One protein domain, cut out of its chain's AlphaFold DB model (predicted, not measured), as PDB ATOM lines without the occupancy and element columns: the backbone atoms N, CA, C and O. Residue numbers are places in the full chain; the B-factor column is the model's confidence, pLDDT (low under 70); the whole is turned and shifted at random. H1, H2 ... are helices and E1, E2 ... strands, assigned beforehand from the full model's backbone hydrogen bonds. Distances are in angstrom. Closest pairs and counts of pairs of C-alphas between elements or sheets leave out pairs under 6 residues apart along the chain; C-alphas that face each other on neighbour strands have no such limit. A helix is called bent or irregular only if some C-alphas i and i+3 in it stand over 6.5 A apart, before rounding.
ATOM      1  N   TYR A  81      30.384  42.381 -12.651       80.94
ATOM      2  CA  TYR A  81      30.793  43.528 -13.452       80.94
ATOM      3  C   TYR A  81      31.252  44.665 -12.545       80.94
ATOM      4  O   TYR A  81      30.712  44.851 -11.453       80.94
ATOM      5  N   ARG A  82      32.256  45.425 -12.990       79.75
ATOM      6  CA  ARG A  82      32.736  46.617 -12.281       79.75
ATOM      7  C   ARG A  82      31.812  47.798 -12.585       79.75
ATOM      8  O   ARG A  82      31.518  48.063 -13.745       79.75
ATOM      9  N   CYS A  83      31.394  48.502 -11.542       80.50
ATOM     10  CA  CYS A  83      30.667  49.766 -11.615       80.50
ATOM     11  C   CYS A  83      31.584  50.918 -11.174       80.50
ATOM     12  O   CYS A  83      32.688  50.678 -10.676       80.50
ATOM     13  N   ALA A  84      31.130  52.164 -11.322       75.81
ATOM     14  CA  ALA A  84      31.905  53.337 -10.908       75.81
ATOM     15  C   ALA A  84      32.271  53.324  -9.406       75.81
ATOM     16  O   ALA A  84      33.340  53.795  -9.028       75.81
ATOM     17  N   ASP A  85      31.413  52.750  -8.562       74.88
ATOM     18  CA  ASP A  85      31.513  52.768  -7.099       74.88
ATOM     19  C   ASP A  85      31.508  51.371  -6.452       74.88
ATOM     20  O   ASP A  85      31.365  51.243  -5.238       74.88
ATOM     21  N   GLY A  86      31.682  50.306  -7.239       80.44
ATOM     22  CA  GLY A  86      31.693  48.950  -6.700       80.44
ATOM     23  C   GLY A  86      31.575  47.861  -7.755       80.44
ATOM     24  O   GLY A  86      32.113  47.968  -8.857       80.44
ATOM     25  N   TYR A  87      30.873  46.790  -7.399       80.25
ATOM     26  CA  TYR A  87      30.660  45.633  -8.259       80.25
ATOM     27  C   TYR A  87      29.192  45.218  -8.249       80.25
ATOM     28  O   TYR A  87      28.544  45.217  -7.202       80.25
ATOM     29  N   VAL A  88      28.688  44.795  -9.403       80.56
ATOM     30  CA  VAL A  88      27.328  44.277  -9.574       80.56
ATOM     31  C   VAL A  88      27.389  42.855 -10.110       80.56
ATOM     32  O   VAL A  88      28.074  42.569 -11.087       80.56
ATOM     33  N   ARG A  89      26.633  41.951  -9.485       80.94
ATOM     34  CA  ARG A  89      26.424  40.587  -9.979       80.94
ATOM     35  C   ARG A  89      25.087  40.512 -10.702       80.94
ATOM     36  O   ARG A  89      24.059  40.849 -10.118       80.94
ATOM     37  N   ILE A  90      25.091  40.021 -11.938       79.12
ATOM     38  CA  ILE A  90      23.874  39.880 -12.745       79.12
ATOM     39  C   ILE A  90      23.441  38.412 -12.805       79.12
ATOM     40  O   ILE A  90      24.242  37.519 -13.070       79.12
ATOM     41  N   CYS A  91      22.152  38.170 -12.548       80.44
ATOM     42  CA  CYS A  91      21.512  36.856 -12.600       80.44
ATOM     43  C   CYS A  91      20.225  36.939 -13.427       80.44
ATOM     44  O   CYS A  91      19.237  37.529 -12.991       80.44
ATOM     45  N   VAL A  92      20.251  36.372 -14.640       80.44
ATOM     46  CA  VAL A  92      19.144  36.440 -15.608       80.44
ATOM     47  C   VAL A  92      18.748  35.038 -16.059       80.44
ATOM     48  O   VAL A  92      19.251  34.491 -17.043       80.44
ATOM     49  N   MET A  93      17.804  34.456 -15.328       78.19
ATOM     50  CA  MET A  93      17.364  33.074 -15.531       78.19
ATOM     51  C   MET A  93      16.063  32.999 -16.333       78.19
ATOM     52  O   MET A  93      15.907  32.125 -17.185       78.19
ATOM     53  N   ALA A  94      15.145  33.941 -16.114       80.06
ATOM     54  CA  ALA A  94      13.833  33.943 -16.754       80.06
ATOM     55  C   ALA A  94      13.777  34.850 -18.004       80.06
ATOM     56  O   ALA A  94      14.365  35.934 -17.989       80.06
ATOM     57  N   PRO A  95      12.969  34.511 -19.029       82.25
ATOM     58  CA  PRO A  95      12.730  35.374 -20.195       82.25
ATOM     59  C   PRO A  95      12.272  36.794 -19.829       82.25
ATOM     60  O   PRO A  95      12.655  37.777 -20.453       82.25
ATOM     61  N   ARG A  96      11.468  36.937 -18.765       84.31
ATOM     62  CA  ARG A  96      11.036  38.256 -18.269       84.31
ATOM     63  C   ARG A  96      12.206  39.093 -17.741       84.31
ATOM     64  O   ARG A  96      12.238  40.295 -17.974       84.31
ATOM     65  N   GLN A  97      13.150  38.466 -17.039       84.44
ATOM     66  CA  GLN A  97      14.357  39.144 -16.552       84.44
ATOM     67  C   GLN A  97      15.258  39.540 -17.724       84.44
ATOM     68  O   GLN A  97      15.813  40.632 -17.716       84.44
ATOM     69  N   TRP A  98      15.347  38.688 -18.750       86.75
ATOM     70  CA  TRP A  98      16.094  38.984 -19.969       86.75
ATOM     71  C   TRP A  98      15.533  40.195 -20.705       86.75
ATOM     72  O   TRP A  98      16.279  41.121 -20.997       86.75
ATOM     73  N   ARG A  99      14.218  40.241 -20.928       86.25
ATOM     74  CA  ARG A  99      13.554  41.412 -21.519       86.25
ATOM     75  C   ARG A  99      13.794  42.688 -20.710       86.25
ATOM     76  O   ARG A  99      14.077  43.725 -21.294       86.25
ATOM     77  N   GLY A 100      13.754  42.602 -19.378       86.94
ATOM     78  CA  GLY A 100      14.100  43.730 -18.506       86.94
ATOM     79  C   GLY A 100      15.543  44.210 -18.694       86.94
ATOM     80  O   GLY A 100      15.780  45.407 -18.814       86.94
ATOM     81  N   LEU A 101      16.499  43.280 -18.787       86.75
ATOM     82  CA  LEU A 101      17.895  43.614 -19.060       86.75
ATOM     83  C   LEU A 101      18.088  44.191 -20.472       86.75
ATOM     84  O   LEU A 101      18.804  45.174 -20.623       86.75
ATOM     85  N   ARG A 102      17.432  43.641 -21.501       88.62
ATOM     86  CA  ARG A 102      17.482  44.190 -22.868       88.62
ATOM     87  C   ARG A 102      16.978  45.623 -22.934       88.62
ATOM     88  O   ARG A 102      17.621  46.450 -23.573       88.62
ATOM     89  N   ALA A 103      15.894  45.924 -22.224       87.75
ATOM     90  CA  ALA A 103      15.384  47.282 -22.122       87.75
ATOM     91  C   ALA A 103      16.423  48.232 -21.493       87.75
ATOM     92  O   ALA A 103      16.589  49.354 -21.961       87.75
ATOM     93  N   TRP A 104      17.178  47.784 -20.480       84.75
ATOM     94  CA  TRP A 104      18.273  48.577 -19.898       84.75
ATOM     95  C   TRP A 104      19.459  48.771 -20.840       84.75
ATOM     96  O   TRP A 104      20.100  49.817 -20.801       84.75
ATOM     97  N   LEU A 105      19.732  47.782 -21.690       84.94
ATOM     98  CA  LEU A 105      20.775  47.836 -22.715       84.94
ATOM     99  C   LEU A 105      20.361  48.654 -23.954       84.94
ATOM    100  O   LEU A 105      21.120  48.709 -24.917       84.94
ATOM    101  N   GLY A 106      19.177  49.279 -23.956       85.31
ATOM    102  CA  GLY A 106      18.695  50.080 -25.086       85.31
ATOM    103  C   GLY A 106      18.187  49.248 -26.266       85.31
ATOM    104  O   GLY A 106      18.193  49.724 -27.395       85.31
ATOM    105  N   GLU A 107      17.742  48.015 -26.012       85.25
ATOM    106  CA  GLU A 107      17.230  47.087 -27.023       85.25
ATOM    107  C   GLU A 107      18.226  46.818 -28.168       85.25
ATOM    108  O   GLU A 107      17.958  47.176 -29.315       85.25
ATOM    109  N   PRO A 108      19.372  46.165 -27.904       83.81
ATOM    110  CA  PRO A 108      20.379  45.906 -28.929       83.81
ATOM    111  C   PRO A 108      19.857  44.958 -30.021       83.81
ATOM    112  O   PRO A 108      19.460  43.829 -29.732       83.81
ATOM    113  N   GLU A 109      19.915  45.403 -31.282       82.88
ATOM    114  CA  GLU A 109      19.431  44.683 -32.475       82.88
ATOM    115  C   GLU A 109      19.828  43.191 -32.542       82.88
ATOM    116  O   GLU A 109      18.935  42.353 -32.694       82.88
ATOM    117  N   PRO A 110      21.105  42.792 -32.328       83.25
ATOM    118  CA  PRO A 110      21.514  41.385 -32.432       83.25
ATOM    119  C   PRO A 110      20.936  40.466 -31.344       83.25
ATOM    120  O   PRO A 110      21.082  39.247 -31.445       83.25
ATOM    121  N   PHE A 111      20.294  41.020 -30.308       83.81
ATOM    122  CA  PHE A 111      19.791  40.288 -29.143       83.81
ATOM    123  C   PHE A 111      18.263  40.349 -28.980       83.81
ATOM    124  O   PHE A 111      17.734  39.852 -27.985       83.81
ATOM    125  N   ARG A 112      17.539  40.921 -29.953       83.56
ATOM    126  CA  ARG A 112      16.063  40.988 -29.961       83.56
ATOM    127  C   ARG A 112      15.386  39.674 -30.360       83.56
ATOM    128  O   ARG A 112      14.201  39.499 -30.084       83.56
ATOM    129  N   ASP A 113      16.134  38.767 -30.984       87.31
ATOM    130  CA  ASP A 113      15.651  37.464 -31.443       87.31
ATOM    131  C   ASP A 113      15.052  36.644 -30.272       87.31
ATOM    132  O   ASP A 113      15.719  36.468 -29.241       87.31
ATOM    133  N   PRO A 114      13.816  36.116 -30.406       84.81
ATOM    134  CA  PRO A 114      13.178  35.267 -29.399       84.81
ATOM    135  C   PRO A 114      14.011  34.059 -28.955       84.81
ATOM    136  O   PRO A 114      13.801  33.562 -27.848       84.81
ATOM    137  N   LYS A 115      14.992  33.597 -29.745       86.94
ATOM    138  CA  LYS A 115      15.902  32.517 -29.325       86.94
ATOM    139  C   LYS A 115      16.621  32.830 -28.010       86.94
ATOM    140  O   LYS A 115      16.850  31.928 -27.209       86.94
ATOM    141  N   TYR A 116      16.898  34.105 -27.724       83.94
ATOM    142  CA  TYR A 116      17.537  34.525 -26.475       83.94
ATOM    143  C   TYR A 116      16.588  34.514 -25.267       83.94
ATOM    144  O   TYR A 116      17.022  34.748 -24.141       83.94
ATOM    145  N   ASP A 117      15.304  34.187 -25.423       82.75
ATOM    146  CA  ASP A 117      14.464  33.839 -24.271       82.75
ATOM    147  C   ASP A 117      14.861  32.470 -23.684       82.75
ATOM    148  O   ASP A 117      14.670  32.228 -22.484       82.75
ATOM    149  N   VAL A 118      15.532  31.619 -24.467       82.81
ATOM    150  CA  VAL A 118      16.107  30.352 -24.011       82.81
ATOM    151  C   VAL A 118      17.438  30.593 -23.302       82.81
ATOM    152  O   VAL A 118      18.360  31.223 -23.816       82.81
ATOM    153  N   ILE A 119      17.563  30.048 -22.092       78.19
ATOM    154  CA  ILE A 119      18.732  30.273 -21.238       78.19
ATOM    155  C   ILE A 119      20.044  29.750 -21.848       78.19
ATOM    156  O   ILE A 119      21.079  30.394 -21.704       78.19
ATOM    157  N   ALA A 120      20.006  28.613 -22.551       79.06
ATOM    158  CA  ALA A 120      21.185  28.019 -23.183       79.06
ATOM    159  C   ALA A 120      21.745  28.908 -24.307       79.06
ATOM    160  O   ALA A 120      22.951  29.131 -24.360       79.06
ATOM    161  N   GLU A 121      20.862  29.477 -25.130       82.25
ATOM    162  CA  GLU A 121      21.221  30.414 -26.202       82.25
ATOM    163  C   GLU A 121      21.844  31.695 -25.634       82.25
ATOM    164  O   GLU A 121      22.860  32.180 -26.134       82.25
ATOM    165  N   ARG A 122      21.305  32.213 -24.518       83.00
ATOM    166  CA  ARG A 122      21.920  33.352 -23.815       83.00
ATOM    167  C   ARG A 122      23.299  33.028 -23.274       83.00
ATOM    168  O   ARG A 122      24.186  33.865 -23.380       83.00
ATOM    169  N   PHE A 123      23.482  31.848 -22.681       78.62
ATOM    170  CA  PHE A 123      24.786  31.458 -22.151       78.62
ATOM    171  C   PHE A 123      25.840  31.344 -23.253       78.62
ATOM    172  O   PHE A 123      26.970  31.777 -23.044       78.62
ATOM    173  N   ALA A 124      25.470  30.840 -24.432       81.50
ATOM    174  CA  ALA A 124      26.372  30.797 -25.582       81.50
ATOM    175  C   ALA A 124      26.772  32.205 -26.063       81.50
ATOM    176  O   ALA A 124      27.932  32.439 -26.396       81.50
ATOM    177  N   ALA A 125      25.838  33.158 -26.044       83.94
ATOM    178  CA  ALA A 125      26.075  34.545 -26.444       83.94
ATOM    179  C   ALA A 125      26.597  35.459 -25.314       83.94
ATOM    180  O   ALA A 125      26.838  36.649 -25.535       83.94
ATOM    181  N   TRP A 126      26.791  34.925 -24.104       82.88
ATOM    182  CA  TRP A 126      27.124  35.711 -22.919       82.88
ATOM    183  C   TRP A 126      28.422  36.525 -23.025       82.88
ATOM    184  O   TRP A 126      28.442  37.637 -22.498       82.88
ATOM    185  N   PRO A 127      29.486  36.071 -23.721       83.31
ATOM    186  CA  PRO A 127      30.673  36.897 -23.933       83.31
ATOM    187  C   PRO A 127      30.364  38.234 -24.623       83.31
ATOM    188  O   PRO A 127      30.870  39.268 -24.198       83.31
ATOM    189  N   ALA A 128      29.483  38.238 -25.629       85.06
ATOM    190  CA  ALA A 128      29.088  39.454 -26.340       85.06
ATOM    191  C   ALA A 128      28.122  40.318 -25.511       85.06
ATOM    192  O   ALA A 128      28.278  41.534 -25.432       85.06
ATOM    193  N   ILE A 129      27.165  39.686 -24.823       85.06
ATOM    194  CA  ILE A 129      26.246  40.374 -23.902       85.06
ATOM    195  C   ILE A 129      27.031  41.033 -22.754       85.06
ATOM    196  O   ILE A 129      26.717  42.144 -22.333       85.06
ATOM    197  N   GLY A 130      28.079  40.375 -22.261       85.31
ATOM    198  CA  GLY A 130      28.902  40.855 -21.159       85.31
ATOM    199  C   GLY A 130      29.661  42.143 -21.467       85.31
ATOM    200  O   GLY A 130      29.829  42.954 -20.559       85.31
ATOM    201  N   VAL A 131      30.059  42.371 -22.722       87.00
ATOM    202  CA  VAL A 131      30.662  43.646 -23.148       87.00
ATOM    203  C   VAL A 131      29.655  44.781 -22.979       87.00
ATOM    204  O   VAL A 131      29.942  45.742 -22.271       87.00
ATOM    205  N   LEU A 132      28.434  44.606 -23.496       86.81
ATOM    206  CA  LEU A 132      27.365  45.606 -23.385       86.81
ATOM    207  C   LEU A 132      26.993  45.901 -21.925       86.81
ATOM    208  O   LEU A 132      26.764  47.048 -21.547       86.81
ATOM    209  N   ILE A 133      26.953  44.866 -21.080       85.38
ATOM    210  CA  ILE A 133      26.705  45.027 -19.643       85.38
ATOM    211  C   ILE A 133      27.849  45.801 -18.969       85.38
ATOM    212  O   ILE A 133      27.600  46.653 -18.115       85.38
ATOM    213  N   THR A 134      29.099  45.520 -19.342       84.94
ATOM    214  CA  THR A 134      30.267  46.222 -18.793       84.94
ATOM    215  C   THR A 134      30.229  47.702 -19.159       84.94
ATOM    216  O   THR A 134      30.413  48.544 -18.286       84.94
ATOM    217  N   GLU A 135      29.917  48.030 -20.412       84.69
ATOM    218  CA  GLU A 135      29.765  49.411 -20.882       84.69
ATOM    219  C   GLU A 135      28.624  50.142 -20.162       84.69
ATOM    220  O   GLU A 135      28.808  51.269 -19.700       84.69
ATOM    221  N   LEU A 136      27.472  49.481 -19.983       83.12
ATOM    222  CA  LEU A 136      26.334  50.040 -19.250       83.12
ATOM    223  C   LEU A 136      26.717  50.454 -17.818       83.12
ATOM    224  O   LEU A 136      26.234  51.478 -17.321       83.12
ATOM    225  N   PHE A 137      27.560  49.657 -17.156       80.19
ATOM    226  CA  PHE A 137      27.943  49.850 -15.758       80.19
ATOM    227  C   PHE A 137      29.228  50.659 -15.544       80.19
ATOM    228  O   PHE A 137      29.405  51.206 -14.453       80.19
ATOM    229  N   ALA A 138      30.083  50.812 -16.558       77.88
ATOM    230  CA  ALA A 138      31.374  51.493 -16.441       77.88
ATOM    231  C   ALA A 138      31.268  52.960 -15.978       77.88
ATOM    232  O   ALA A 138      32.161  53.448 -15.289       77.88
ATOM    233  N   GLY A 139      30.180  53.658 -16.326       65.81
ATOM    234  CA  GLY A 139      30.012  55.093 -16.062       65.81
ATOM    235  C   GLY A 139      28.986  55.467 -14.989       65.81
ATOM    236  O   GLY A 139      28.724  56.655 -14.811       65.81
TER     237      GLY A 139
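AT A GLANCE: This is residues 81 to 139 of the 159 residues of the protein "Putative CoA-transferase" of Mycobacterium talmoniae (UniProt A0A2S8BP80). One long, kinked helix, H3, runs most of the length of this small domain, its last part near the hairpin E1 E2 at one end, its start close to H1 and the short H2 at the other. The 59 printed residues run E1, E2, H1, H2, H3, mostly helix, with two antiparallel strands; compact, radius of gyration of the C-alphas 11.3 A, spans 33 by 20 by 19 A.

HOW THE PARTS SIT: Start at E1, residues 81 to 83, and E2, residues 86 to 89, a hairpin; find N 81 and O 88 at 2.8 A. H1, residues 95 to 104, and H2, residues 114 to 117, only just touch, with 3 pairs of C-alphas within 8 A, closest Pro 95 and Asp 117, 4.7 A. H3, residues 119 to 138, is close but not clearly touching H1, C-alphas of Pro 95 and Ile 119 closest at 7.9 A. Its Phe 137 and Cys 83 of E1 have the closest C-alphas of that pair, 5.0 A. Every O i to N i+4 pair is within hydrogen-bond range in H1, 12 of 16 in H3; H2 is too short for one.

IN THESE COORDINATES: Find C-alpha 81 at (30.793, 43.528, -13.452), where E1 begins. H1 is 14.3 A long; H3 runs 25.2 A to C-alpha 138 at (31.374, 51.493, -16.441), irregular, C-alphas 124 and 127 being 7.6 A apart, with a kink of 73 degrees near residue 126.

THE WHOLE: The C-alphas of Asp 85 and Lys 115 are the two farthest apart, 33.9 A. The printed part has no cut and no long link; Gly 139 alone is under pLDDT 70.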